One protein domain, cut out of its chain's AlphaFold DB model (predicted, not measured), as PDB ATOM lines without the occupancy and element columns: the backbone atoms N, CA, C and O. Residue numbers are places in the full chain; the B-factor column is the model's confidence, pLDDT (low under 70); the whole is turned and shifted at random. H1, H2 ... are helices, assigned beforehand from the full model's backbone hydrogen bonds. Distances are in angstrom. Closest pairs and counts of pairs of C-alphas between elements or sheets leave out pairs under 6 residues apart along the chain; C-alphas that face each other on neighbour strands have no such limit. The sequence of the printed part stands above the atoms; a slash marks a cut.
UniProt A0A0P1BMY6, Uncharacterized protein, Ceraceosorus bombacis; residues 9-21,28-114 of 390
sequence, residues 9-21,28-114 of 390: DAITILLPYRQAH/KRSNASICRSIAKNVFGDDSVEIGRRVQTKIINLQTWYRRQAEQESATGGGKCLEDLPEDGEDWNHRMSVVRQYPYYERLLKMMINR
ATOM      1  N   ASP A   9     145.823 129.930  87.636       39.22
ATOM      2  CA  ASP A   9     144.721 129.316  86.896       39.22
ATOM      3  C   ASP A   9     144.985 127.883  86.414       39.22
ATOM      4  O   ASP A   9     144.038 127.112  86.257       39.22
ATOM      5  N   ALA A  10     146.244 127.466  86.241       39.38
ATOM      6  CA  ALA A  10     146.554 126.103  85.798       39.38
ATOM      7  C   ALA A  10     146.104 125.050  86.831       39.38
ATOM      8  O   ALA A  10     145.671 123.957  86.466       39.38
ATOM      9  N   ILE A  11     146.139 125.394  88.124       41.44
ATOM     10  CA  ILE A  11     145.634 124.543  89.214       41.44
ATOM     11  C   ILE A  11     144.097 124.485  89.206       41.44
ATOM     12  O   ILE A  11     143.524 123.432  89.484       41.44
ATOM     13  N   THR A  12     143.427 125.564  88.798       41.97
ATOM     14  CA  THR A  12     141.968 125.604  88.598       41.97
ATOM     15  C   THR A  12     141.525 124.718  87.434       41.97
ATOM     16  O   THR A  12     140.481 124.085  87.516       41.97
ATOM     17  N   ILE A  13     142.331 124.613  86.372       44.91
ATOM     18  CA  ILE A  13     142.080 123.732  85.215       44.91
ATOM     19  C   ILE A  13     142.310 122.248  85.570       44.91
ATOM     20  O   ILE A  13     141.673 121.359  85.003       44.91
ATOM     21  N   LEU A  14     143.176 121.956  86.546       44.56
ATOM     22  CA  LEU A  14     143.688 120.610  86.835       44.56
ATOM     23  C   LEU A  14     142.690 119.600  87.439       44.56
ATOM     24  O   LEU A  14     143.003 118.407  87.482       44.56
ATOM     25  N   LEU A  15     141.505 120.027  87.895       41.53
ATOM     26  CA  LEU A  15     140.503 119.149  88.529       41.53
ATOM     27  C   LEU A  15     139.076 119.143  87.916       41.53
ATOM     28  O   LEU A  15     138.450 118.079  87.980       41.53
ATOM     29  N   PRO A  16     138.552 120.200  87.254       43.38
ATOM     30  CA  PRO A  16     137.242 120.153  86.591       43.38
ATOM     31  C   PRO A  16     137.273 119.650  85.132       43.38
ATOM     32  O   PRO A  16     136.209 119.363  84.577       43.38
ATOM     33  N   TYR A  17     138.448 119.428  84.517       37.94
ATOM     34  CA  TYR A  17     138.614 118.980  83.110       37.94
ATOM     35  C   TYR A  17     138.126 117.538  82.793       37.94
ATOM     36  O   TYR A  17     138.597 116.875  81.868       37.94
ATOM     37  N   ARG A  18     137.154 117.026  83.556       40.28
ATOM     38  CA  ARG A  18     136.370 115.812  83.262       40.28
ATOM     39  C   ARG A  18     134.899 116.083  82.929       40.28
ATOM     40  O   ARG A  18     134.155 115.124  82.722       40.28
ATOM     41  N   GLN A  19     134.456 117.338  82.869       41.25
ATOM     42  CA  GLN A  19     133.041 117.655  82.642       41.25
ATOM     43  C   GLN A  19     132.638 117.642  81.163       41.25
ATOM     44  O   GLN A  19     131.764 116.855  80.808       41.25
ATOM     45  N   ALA A  20     133.335 118.380  80.296       39.84
ATOM     46  CA  ALA A  20     132.934 118.569  78.894       39.84
ATOM     47  C   ALA A  20     132.918 117.297  78.010       39.84
ATOM     48  O   ALA A  20     132.289 117.293  76.961       39.84
ATOM     49  N   HIS A  21     133.580 116.200  78.405       38.12
ATOM     50  CA  HIS A  21     133.772 115.019  77.540       38.12
ATOM     51  C   HIS A  21     132.986 113.755  77.934       38.12
ATOM     52  O   HIS A  21     133.300 112.664  77.468       38.12
ATOM     53  N   LYS A  28     137.296 106.821  77.618       51.34
ATOM     54  CA  LYS A  28     138.207 106.783  78.782       51.34
ATOM     55  C   LYS A  28     139.619 107.273  78.401       51.34
ATOM     56  O   LYS A  28     140.561 106.485  78.387       51.34
ATOM     57  N   ARG A  29     139.787 108.574  78.121       55.50
ATOM     58  CA  ARG A  29     141.114 109.169  77.849       55.50
ATOM     59  C   ARG A  29     142.106 108.823  78.965       55.50
ATOM     60  O   ARG A  29     141.807 109.002  80.150       55.50
ATOM     61  N   SER A  30     143.284 108.337  78.575       72.75
ATOM     62  CA  SER A  30     144.347 107.956  79.506       72.75
ATOM     63  C   SER A  30     144.868 109.173  80.279       72.75
ATOM     64  O   SER A  30     144.887 110.295  79.767       72.75
ATOM     65  N   ASN A  31     145.341 108.969  81.513       73.81
ATOM     66  CA  ASN A  31     145.889 110.065  82.325       73.81
ATOM     67  C   ASN A  31     147.061 110.776  81.613       73.81
ATOM     68  O   ASN A  31     147.201 111.989  81.734       73.81
ATOM     69  N   ALA A  32     147.845 110.045  80.810       74.62
ATOM     70  CA  ALA A  32     148.925 110.593  79.989       74.62
ATOM     71  C   ALA A  32     148.431 111.489  78.832       74.62
ATOM     72  O   ALA A  32     149.106 112.451  78.473       74.62
ATOM     73  N   SER A  33     147.255 111.211  78.252       76.25
ATOM     74  CA  SER A  33     146.604 112.111  77.284       76.25
ATOM     75  C   SER A  33     146.156 113.411  77.961       76.25
ATOM     76  O   SER A  33     146.410 114.493  77.440       76.25
ATOM     77  N   ILE A  34     145.585 113.319  79.167       78.44
ATOM     78  CA  ILE A  34     145.166 114.493  79.948       78.44
ATOM     79  C   ILE A  34     146.383 115.353  80.331       78.44
ATOM     80  O   ILE A  34     146.360 116.562  80.120       78.44
ATOM     81  N   CYS A  35     147.476 114.750  80.813       80.62
ATOM     82  CA  CYS A  35     148.683 115.496  81.192       80.62
ATOM     83  C   CYS A  35     149.383 116.160  79.992       80.62
ATOM     84  O   CYS A  35     149.885 117.270  80.140       80.62
ATOM     85  N   ARG A  36     149.358 115.543  78.799       81.50
ATOM     86  CA  ARG A  36     149.804 116.191  77.549       81.50
ATOM     87  C   ARG A  36     148.887 117.334  77.113       81.50
ATOM     88  O   ARG A  36     149.380 118.382  76.725       81.50
ATOM     89  N   SER A  37     147.568 117.183  77.246       76.94
ATOM     90  CA  SER A  37     146.621 118.277  76.982       76.94
ATOM     91  C   SER A  37     146.855 119.471  77.916       76.94
ATOM     92  O   SER A  37     146.768 120.611  77.478       76.94
ATOM     93  N   ILE A  38     147.191 119.223  79.187       77.75
ATOM     94  CA  ILE A  38     147.577 120.276  80.141       77.75
ATOM     95  C   ILE A  38     148.918 120.906  79.744       77.75
ATOM     96  O   ILE A  38     149.029 122.126  79.769       77.75
ATOM     97  N   ALA A  39     149.914 120.101  79.356       82.88
ATOM     98  CA  ALA A  39     151.201 120.609  78.882       82.88
ATOM     99  C   ALA A  39     151.023 121.560  77.683       82.88
ATOM    100  O   ALA A  39     151.492 122.696  77.736       82.88
ATOM    101  N   LYS A  40     150.227 121.145  76.687       80.44
ATOM    102  CA  LYS A  40     149.896 121.949  75.506       80.44
ATOM    103  C   LYS A  40     149.191 123.255  75.874       80.44
ATOM    104  O   LYS A  40     149.575 124.310  75.389       80.44
ATOM    105  N   ASN A  41     148.207 123.199  76.774       77.69
ATOM    106  CA  ASN A  41     147.435 124.379  77.173       77.69
ATOM    107  C   ASN A  41     148.234 125.378  78.034       77.69
ATOM    108  O   ASN A  41     147.943 126.568  77.992       77.69
ATOM    109  N   VAL A  42     149.195 124.916  78.846       78.06
ATOM    110  CA  VAL A  42     149.937 125.769  79.800       78.06
ATOM    111  C   VAL A  42     151.286 126.237  79.246       78.06
ATOM    112  O   VAL A  42     151.709 127.350  79.546       78.06
ATOM    113  N   PHE A  43     151.965 125.405  78.454       81.12
ATOM    114  CA  PHE A  43     153.317 125.664  77.945       81.12
ATOM    115  C   PHE A  43     153.390 125.775  76.414       81.12
ATOM    116  O   PHE A  43     154.467 126.030  75.888       81.12
ATOM    117  N   GLY A  44     152.282 125.562  75.691       79.75
ATOM    118  CA  GLY A  44     152.260 125.510  74.222       79.75
ATOM    119  C   GLY A  44     152.835 124.218  73.620       79.75
ATOM    120  O   GLY A  44     152.823 124.054  72.406       79.75
ATOM    121  N   ASP A  45     153.313 123.296  74.457       79.19
ATOM    122  CA  ASP A  45     154.124 122.136  74.076       79.19
ATOM    123  C   ASP A  45     153.384 120.832  74.432       79.19
ATOM    124  O   ASP A  45     153.009 120.616  75.587       79.19
ATOM    125  N   ASP A  46     153.142 119.962  73.442       80.88
ATOM    126  CA  ASP A  46     152.431 118.687  73.635       80.88
ATOM    127  C   ASP A  46     153.338 117.463  73.845       80.88
ATOM    128  O   ASP A  46     152.846 116.330  73.978       80.88
ATOM    129  N   SER A  47     154.649 117.693  73.965       82.56
ATOM    130  CA  SER A  47     155.656 116.649  74.105       82.56
ATOM    131  C   SER A  47     155.367 115.708  75.273       82.56
ATOM    132  O   SER A  47     154.970 116.081  76.386       82.56
ATOM    133  N   VAL A  48     155.622 114.424  75.020       81.50
ATOM    134  CA  VAL A  48     155.429 113.342  75.997       81.50
ATOM    135  C   VAL A  48     156.238 113.596  77.273       81.50
ATOM    136  O   VAL A  48     155.771 113.290  78.370       81.50
ATOM    137  N   GLU A  49     157.419 114.199  77.143       84.50
ATOM    138  CA  GLU A  49     158.311 114.522  78.254       84.50
ATOM    139  C   GLU A  49     157.742 115.624  79.165       84.50
ATOM    140  O   GLU A  49     157.714 115.450  80.386       84.50
ATOM    141  N   ILE A  50     157.195 116.718  78.617       79.75
ATOM    142  CA  ILE A  50     156.535 117.739  79.448       79.75
ATOM    143  C   ILE A  50     155.230 117.192  80.038       79.75
ATOM    144  O   ILE A  50     154.971 117.400  81.224       79.75
ATOM    145  N   GLY A  51     154.469 116.385  79.290       79.81
ATOM    146  CA  GLY A  51     153.316 115.653  79.825       79.81
ATOM    147  C   GLY A  51     153.667 114.780  81.043       79.81
ATOM    148  O   GLY A  51     152.948 114.798  82.046       79.81
ATOM    149  N   ARG A  52     154.806 114.072  81.014       80.56
ATOM    150  CA  ARG A  52     155.330 113.304  82.163       80.56
ATOM    151  C   ARG A  52     155.737 114.207  83.329       80.56
ATOM    152  O   ARG A  52     155.397 113.908  84.473       80.56
ATOM    153  N   ARG A  53     156.409 115.336  83.073       82.62
ATOM    154  CA  ARG A  53     156.785 116.313  84.119       82.62
ATOM    155  C   ARG A  53     155.561 116.916  84.807       82.62
ATOM    156  O   ARG A  53     155.544 117.010  86.036       82.62
ATOM    157  N   VAL A  54     154.521 117.251  84.041       80.62
ATOM    158  CA  VAL A  54     153.211 117.688  84.548       80.62
ATOM    159  C   VAL A  54     152.595 116.605  85.436       80.62
ATOM    160  O   VAL A  54     152.252 116.891  86.582       80.62
ATOM    161  N   GLN A  55     152.539 115.352  84.972       81.94
ATOM    162  CA  GLN A  55     152.025 114.223  85.757       81.94
ATOM    163  C   GLN A  55     152.760 114.067  87.101       81.94
ATOM    164  O   GLN A  55     152.121 114.010  88.154       81.94
ATOM    165  N   THR A  56     154.095 114.068  87.087       82.00
ATOM    166  CA  THR A  56     154.926 113.989  88.300       82.00
ATOM    167  C   THR A  56     154.687 115.175  89.236       82.00
ATOM    168  O   THR A  56     154.570 114.994  90.449       82.00
ATOM    169  N   LYS A  57     154.544 116.397  88.704       81.69
ATOM    170  CA  LYS A  57     154.258 117.589  89.516       81.69
ATOM    171  C   LYS A  57     152.890 117.499  90.201       81.69
ATOM    172  O   LYS A  57     152.800 117.837  91.379       81.69
ATOM    173  N   ILE A  58     151.863 116.986  89.516       80.06
ATOM    174  CA  ILE A  58     150.524 116.747  90.087       80.06
ATOM    175  C   ILE A  58     150.588 115.713  91.221       80.06
ATOM    176  O   ILE A  58     150.023 115.946  92.290       80.06
ATOM    177  N   ILE A  59     151.299 114.598  91.023       77.62
ATOM    178  CA  ILE A  59     151.473 113.553  92.049       77.62
ATOM    179  C   ILE A  59     152.191 114.119  93.282       77.62
ATOM    180  O   ILE A  59     151.754 113.895  94.415       77.62
ATOM    181  N   ASN A  60     153.244 114.915  93.073       75.44
ATOM    182  CA  ASN A  60     153.985 115.562  94.154       75.44
ATOM    183  C   ASN A  60     153.113 116.569  94.919       75.44
ATOM    184  O   ASN A  60     153.133 116.565  96.148       75.44
ATOM    185  N   LEU A  61     152.293 117.369  94.226       76.12
ATOM    186  CA  LEU A  61     151.330 118.282  94.857       76.12
ATOM    187  C   LEU A  61     150.271 117.528  95.677       76.12
ATOM    188  O   LEU A  61     150.019 117.904  96.816       76.12
ATOM    189  N   GLN A  62     149.703 116.433  95.160       73.00
ATOM    190  CA  GLN A  62     148.737 115.602  95.902       73.00
ATOM    191  C   GLN A  62     149.351 114.894  97.117       73.00
ATOM    192  O   GLN A  62     148.658 114.627  98.098       73.00
ATOM    193  N   THR A  63     150.633 114.540  97.043       74.12
ATOM    194  CA  THR A  63     151.363 113.902  98.150       74.12
ATOM    195  C   THR A  63     151.723 114.922  99.223       74.12
ATOM    196  O   THR A  63     151.531 114.661 100.407       74.12
ATOM    197  N   TRP A  64     152.193 116.102  98.817       78.12
ATOM    198  CA  TRP A  64     152.495 117.202  99.727       78.12
ATOM    199  C   TRP A  64     151.233 117.726 100.417       78.12
ATOM    200  O   TRP A  64     151.224 117.842 101.637       78.12
ATOM    201  N   TYR A  65     150.149 117.941  99.662       73.06
ATOM    202  CA  TYR A  65     148.862 118.343 100.226       73.06
ATOM    203  C   TYR A  65     148.365 117.334 101.264       73.06
ATOM    204  O   TYR A  65     147.947 117.751 102.334       73.06
ATOM    205  N   ARG A  66     148.437 116.020 100.987       70.75
ATOM    206  CA  ARG A  66     148.014 115.004 101.965       70.75
ATOM    207  C   ARG A  66     148.807 115.092 103.263       70.75
ATOM    208  O   ARG A  66     148.190 115.111 104.313       70.75
ATOM    209  N   ARG A  67     150.130 115.271 103.195       75.56
ATOM    210  CA  ARG A  67     150.964 115.471 104.394       75.56
ATOM    211  C   ARG A  67     150.596 116.731 105.178       75.56
ATOM    212  O   ARG A  67     150.590 116.683 106.399       75.56
ATOM    213  N   GLN A  68     150.289 117.837 104.497       70.12
ATOM    214  CA  GLN A  68     149.852 119.070 105.162       70.12
ATOM    215  C   GLN A  68     148.460 118.908 105.784       70.12
ATOM    216  O   GLN A  68     148.280 119.201 106.955       70.12
ATOM    217  N   ALA A  69     147.502 118.334 105.054       67.06
ATOM    218  CA  ALA A  69     146.169 118.043 105.574       67.06
ATOM    219  C   ALA A  69     146.189 117.019 106.728       67.06
ATOM    220  O   ALA A  69     145.378 117.112 107.638       67.06
ATOM    221  N   GLU A  70     147.119 116.058 106.727       68.25
ATOM    222  CA  GLU A  70     147.368 115.153 107.857       68.25
ATOM    223  C   GLU A  70     147.893 115.935 109.075       68.25
ATOM    224  O   GLU A  70     147.355 115.772 110.171       68.25
ATOM    225  N   GLN A  71     148.874 116.827 108.880       68.38
ATOM    226  CA  GLN A  71     149.416 117.706 109.928       68.38
ATOM    227  C   GLN A  71     148.347 118.637 110.520       68.38
ATOM    228  O   GLN A  71     148.238 118.735 111.739       68.38
ATOM    229  N   GLU A  72     147.512 119.252 109.685       64.81
ATOM    230  CA  GLU A  72     146.419 120.131 110.119       64.81
ATOM    231  C   GLU A  72     145.205 119.372 110.669       64.81
ATOM    232  O   GLU A  72     144.479 119.893 111.511       64.81
ATOM    233  N   SER A  73     144.961 118.124 110.255       58.38
ATOM    234  CA  SER A  73     143.884 117.321 110.855       58.38
ATOM    235  C   SER A  73     144.127 117.067 112.346       58.38
ATOM    236  O   SER A  73     143.171 116.991 113.116       58.38
ATOM    237  N   ALA A  74     145.399 117.022 112.767       53.62
ATOM    238  CA  ALA A  74     145.792 116.918 114.169       53.62
ATOM    239  C   ALA A  74     145.548 118.215 114.968       53.62
ATOM    240  O   ALA A  74     145.411 118.144 116.188       53.62
ATOM    241  N   THR A  75     145.439 119.372 114.304       53.62
ATOM    242  CA  THR A  75     145.029 120.660 114.899       53.62
ATOM    243  C   THR A  75     143.558 121.010 114.629       53.62
ATOM    244  O   THR A  75     143.103 122.090 114.981       53.62
ATOM    245  N   GLY A  76     142.768 120.106 114.034       49.72
ATOM    246  CA  GLY A  76     141.349 120.342 113.726       49.72
ATOM    247  C   GLY A  76     141.087 121.182 112.465       49.72
ATOM    248  O   GLY A  76     139.934 121.515 112.183       49.72
ATOM    249  N   GLY A  77     142.122 121.474 111.672       56.19
ATOM    250  CA  GLY A  77     142.120 122.331 110.480       56.19
ATOM    251  C   GLY A  77     141.428 121.761 109.234       56.19
ATOM    252  O   GLY A  77     141.869 121.993 108.116       56.19
ATOM    253  N   GLY A  78     140.318 121.034 109.388       63.56
ATOM    254  CA  GLY A  78     139.477 120.570 108.269       63.56
ATOM    255  C   GLY A  78     138.606 121.664 107.629       63.56
ATOM    256  O   GLY A  78     137.619 121.344 106.971       63.56
ATOM    257  N   LYS A  79     138.929 122.936 107.876       73.38
ATOM    258  CA  LYS A  79     138.146 124.134 107.561       73.38
ATOM    259  C   LYS A  79     138.927 125.043 106.621       73.38
ATOM    260  O   LYS A  79     140.143 125.155 106.766       73.38
ATOM    261  N   CYS A  80     138.245 125.696 105.684       80.25
ATOM    262  CA  CYS A  80     138.876 126.740 104.883       80.25
ATOM    263  C   CYS A  80     139.272 127.923 105.777       80.25
ATOM    264  O   CYS A  80     138.714 128.107 106.860       80.25
ATOM    265  N   LEU A  81     140.195 128.762 105.299       83.25
ATOM    266  CA  LEU A  81     140.550 130.014 105.969       83.25
ATOM    267  C   LEU A  81     139.286 130.842 106.254       83.25
ATOM    268  O   LEU A  81     139.096 131.259 107.382       83.25
ATOM    269  N   GLU A  82     138.371 130.953 105.285       82.81
ATOM    270  CA  GLU A  82     137.079 131.663 105.407       82.81
ATOM    271  C   GLU A  82     136.153 131.165 106.546       82.81
ATOM    272  O   GLU A  82     135.252 131.897 106.946       82.81
ATOM    273  N   ASP A  83     136.378 129.958 107.085       82.12
ATOM    274  CA  ASP A  83     135.587 129.341 108.164       82.12
ATOM    275  C   ASP A  83     136.289 129.389 109.547       82.12
ATOM    276  O   ASP A  83     135.780 128.838 110.536       82.12
ATOM    277  N   LEU A  84     137.491 129.974 109.618       83.31
ATOM    278  CA  LEU A  84     138.294 130.126 110.836       83.31
ATOM    279  C   LEU A  84     138.102 131.534 111.443       83.31
ATOM    280  O   LEU A  84     137.959 132.504 110.704       83.31
ATOM    281  N   PRO A  85     138.103 131.681 112.783       84.56
ATOM    282  CA  PRO A  85     138.009 132.993 113.424       84.56
ATOM    283  C   PRO A  85     139.321 133.776 113.263       84.56
ATOM    284  O   PRO A  85     140.385 133.250 113.587       84.56
ATOM    285  N   GLU A  86     139.243 135.034 112.818       85.88
ATOM    286  CA  GLU A  86     140.420 135.854 112.462       85.88
ATOM    287  C   GLU A  86     141.417 136.061 113.620       85.88
ATOM    288  O   GLU A  86     142.626 136.139 113.400       85.88
ATOM    289  N   ASP A  87     140.926 136.072 114.863       84.62
ATOM    290  CA  ASP A  87     141.734 136.231 116.081       84.62
ATOM    291  C   ASP A  87     142.403 134.923 116.567       84.62
ATOM    292  O   ASP A  87     143.072 134.903 117.601       84.62
ATOM    293  N   GLY A  88     142.215 133.802 115.858       80.31
ATOM    294  CA  GLY A  88     142.732 132.489 116.252       80.31
ATOM    295  C   GLY A  88     144.219 132.268 115.943       80.31
ATOM    296  O   GLY A  88     144.755 132.742 114.937       80.31
ATOM    297  N   GLU A  89     144.890 131.451 116.762       81.31
ATOM    298  CA  GLU A  89     146.234 130.932 116.449       81.31
ATOM    299  C   GLU A  89     146.212 130.125 115.136       81.31
ATOM    300  O   GLU A  89     147.067 130.325 114.269       81.31
ATOM    301  N   ASP A  90     145.155 129.330 114.929       79.75
ATOM    302  CA  ASP A  90     144.903 128.584 113.692       79.75
ATOM    303  C   ASP A  90     144.782 129.496 112.464       79.75
ATOM    304  O   ASP A  90     145.353 129.186 111.422       79.75
ATOM    305  N   TRP A  91     144.093 130.642 112.568       85.12
ATOM    306  CA  TRP A  91     143.983 131.597 111.458       85.12
ATOM    307  C   TRP A  91     145.344 132.194 111.104       85.12
ATOM    308  O   TRP A  91     145.700 132.258 109.929       85.12
ATOM    309  N   ASN A  92     146.148 132.572 112.100       83.56
ATOM    310  CA  ASN A  92     147.492 133.100 111.870       83.56
ATOM    311  C   ASN A  92     148.424 132.054 111.238       83.56
ATOM    312  O   ASN A  92     149.135 132.359 110.272       83.56
ATOM    313  N   HIS A  93     148.379 130.808 111.722       81.81
ATOM    314  CA  HIS A  93     149.102 129.694 111.118       81.81
ATOM    315  C   HIS A  93     148.657 129.477 109.666       81.81
ATOM    316  O   HIS A  93     149.479 129.522 108.747       81.81
ATOM    317  N   ARG A  94     147.347 129.354 109.437       81.88
ATOM    318  CA  ARG A  94     146.741 129.137 108.122       81.88
ATOM    319  C   ARG A  94     147.078 130.255 107.138       81.88
ATOM    320  O   ARG A  94     147.532 129.987 106.028       81.88
ATOM    321  N   MET A  95     146.957 131.511 107.559       85.31
ATOM    322  CA  MET A  95     147.331 132.696 106.785       85.31
ATOM    323  C   MET A  95     148.813 132.666 106.377       85.31
ATOM    324  O   MET A  95     149.149 133.069 105.263       85.31
ATOM    325  N   SER A  96     149.710 132.154 107.230       83.88
ATOM    326  CA  SER A  96     151.126 131.980 106.874       83.88
ATOM    327  C   SER A  96     151.325 130.937 105.762       83.88
ATOM    328  O   SER A  96     152.045 131.206 104.795       83.88
ATOM    329  N   VAL A  97     150.605 129.808 105.823       80.88
ATOM    330  CA  VAL A  97     150.625 128.764 104.785       80.88
ATOM    331  C   VAL A  97     150.053 129.299 103.470       80.88
ATOM    332  O   VAL A  97     150.645 129.081 102.416       80.88
ATOM    333  N   VAL A  98     148.961 130.068 103.507       83.75
ATOM    334  CA  VAL A  98     148.340 130.671 102.312       83.75
ATOM    335  C   VAL A  98     149.233 131.741 101.676       83.75
ATOM    336  O   VAL A  98     149.353 131.783 100.452       83.75
ATOM    337  N   ARG A  99     149.931 132.560 102.475       81.12
ATOM    338  CA  ARG A  99     150.940 133.512 101.970       81.12
ATOM    339  C   ARG A  99     152.103 132.806 101.273       81.12
ATOM    340  O   ARG A  99     152.595 133.304 100.264       81.12
ATOM    341  N   GLN A 100     152.536 131.653 101.784       80.38
ATOM    342  CA  GLN A 100     153.592 130.853 101.160       80.38
ATOM    343  C   GLN A 100     153.087 130.058  99.938       80.38
ATOM    344  O   GLN A 100     153.832 129.857  98.976       80.38
ATOM    345  N   TYR A 101     151.821 129.633  99.956       75.25
ATOM    346  CA  TYR A 101     151.192 128.774  98.955       75.25
ATOM    347  C   TYR A 101     149.772 129.269  98.602       75.25
ATOM    348  O   TYR A 101     148.783 128.698  99.065       75.25
ATOM    349  N   PRO A 102     149.622 130.272  97.712       75.12
ATOM    350  CA  PRO A 102     148.316 130.877  97.400       75.12
ATOM    351  C   PRO A 102     147.264 129.914  96.822       75.12
ATOM    352  O   PRO A 102     146.070 130.189  96.848       75.12
ATOM    353  N   TYR A 103     147.692 128.762  96.298       72.88
ATOM    354  CA  TYR A 103     146.806 127.709  95.794       72.88
ATOM    355  C   TYR A 103     146.224 126.803  96.893       72.88
ATOM    356  O   TYR A 103     145.408 125.931  96.585       72.88
ATOM    357  N   TYR A 104     146.660 126.955  98.147       79.38
ATOM    358  CA  TYR A 104     146.378 125.996  99.212       79.38
ATOM    359  C   TYR A 104     144.901 125.962  99.617       79.38
ATOM    360  O   TYR A 104     144.302 124.889  99.572       79.38
ATOM    361  N   GLU A 105     144.277 127.123  99.863       80.88
ATOM    362  CA  GLU A 105     142.824 127.226 100.094       80.88
ATOM    363  C   GLU A 105     142.014 126.613  98.959       80.88
ATOM    364  O   GLU A 105     141.091 125.835  99.181       80.88
ATOM    365  N   ARG A 106     142.387 126.924  97.712       76.38
ATOM    366  CA  ARG A 106     141.672 126.432  96.531       76.38
ATOM    367  C   ARG A 106     141.720 124.907  96.459       76.38
ATOM    368  O   ARG A 106     140.725 124.278  96.101       76.38
ATOM    369  N   LEU A 107     142.857 124.310  96.818       72.69
ATOM    370  CA  LEU A 107     143.028 122.861  96.868       72.69
ATOM    371  C   LEU A 107     142.291 122.227  98.060       72.69
ATOM    372  O   LEU A 107     141.640 121.202  97.860       72.69
ATOM    373  N   LEU A 108     142.315 122.854  99.244       76.12
ATOM    374  CA  LEU A 108     141.534 122.414 100.404       76.12
ATOM    375  C   LEU A 108     140.033 122.435 100.095       76.12
ATOM    376  O   LEU A 108     139.377 121.407 100.235       76.12
ATOM    377  N   LYS A 109     139.495 123.547  99.586       77.88
ATOM    378  CA  LYS A 109     138.072 123.700  99.236       77.88
ATOM    379  C   LYS A 109     137.614 122.665  98.200       77.88
ATOM    380  O   LYS A 109     136.508 122.133  98.297       77.88
ATOM    381  N   MET A 110     138.480 122.298  97.248       69.62
ATOM    382  CA  MET A 110     138.230 121.190  96.310       69.62
ATOM    383  C   MET A 110     138.301 119.793  96.952       69.62
ATOM    384  O   MET A 110     137.733 118.848  96.401       69.62
ATOM    385  N   MET A 111     139.015 119.624  98.067       68.44
ATOM    386  CA  MET A 111     139.193 118.333  98.738       68.44
ATOM    387  C   MET A 111     138.239 118.094  99.916       68.44
ATOM    388  O   MET A 111     137.826 116.950 100.079       68.44
ATOM    389  N   ILE A 112     137.805 119.126 100.646       69.62
ATOM    390  CA  ILE A 112     136.719 119.034 101.646       69.62
ATOM    391  C   ILE A 112     135.443 118.497 100.986       69.62
ATOM    392  O   ILE A 112     134.841 117.537 101.457       69.62
ATOM    393  N   ASN A 113     135.080 119.052  99.827       61.44
ATOM    394  CA  ASN A 113     133.890 118.656  99.067       61.44
ATOM    395  C   ASN A 113     134.011 117.282  98.374       61.44
ATOM    396  O   ASN A 113     133.100 116.853  97.662       61.44
ATOM    397  N   ARG A 114     135.137 116.575  98.536       56.81
ATOM    398  CA  ARG A 114     135.408 115.310  97.855       56.81
ATOM    399  C   ARG A 114     135.206 114.128  98.797       56.81
ATOM    400  O   ARG A 114     136.156 113.624  99.388       56.81
TER     401      ARG A 114
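AT A GLANCE: This is residues 9 to 21 and 28 to 114 of the 390 residues of an uncharacterized protein of Ceraceosorus bombacis (UniProt A0A0P1BMY6). One long helix, H3, makes the length of an elongated, loose model; H2 crosses its first end, while beyond its other end a loop, residues 74 to 88, leads back into H4 and H5, which meet at a corner. The printed part has 100 residues with five named helices, H1 to H5 in order, no named strand, class all helix, radius of gyration of the C-alphas 15.9 A, spans 48 by 25 by 21 A.

HOW THE PARTS SIT: H3, residues 48 to 73, touches H2, residues 31 to 43, with residues 48 to 55 alone, about perpendicular at 81 degrees; the closest C-alphas, of Arg 36 and Gly 51, are 4.2 A apart. H3 and H5, residues 104 to 112, are near each other. H4, residues 89 to 100, and H5 only just touch, only at the corner, with 3 pairs of C-alphas within 8 A, the closest Val 98 and Tyr 104, 5.9 A. H1, residues 9 to 13, is close but not clearly touching H2, the closest C-alphas being Ala 10 and Val 42, 6.9 A. Every O i to N i+4 pair in H1 to H5 is within hydrogen-bond range.

IN THESE COORDINATES: H3 measures 36.9 A from C-alpha 48 (155.429, 113.342, 75.997) to C-alpha 73 (143.884, 117.321, 110.855).

THE WHOLE: Residues 22 to 27 are not printed; C-alphas 21 and 28 are 9.4 A apart. The H3 to H4 link is long. Residues 9 to 21, 28 to 29, 69 to 78 and 110 to 114 have pLDDT under 70.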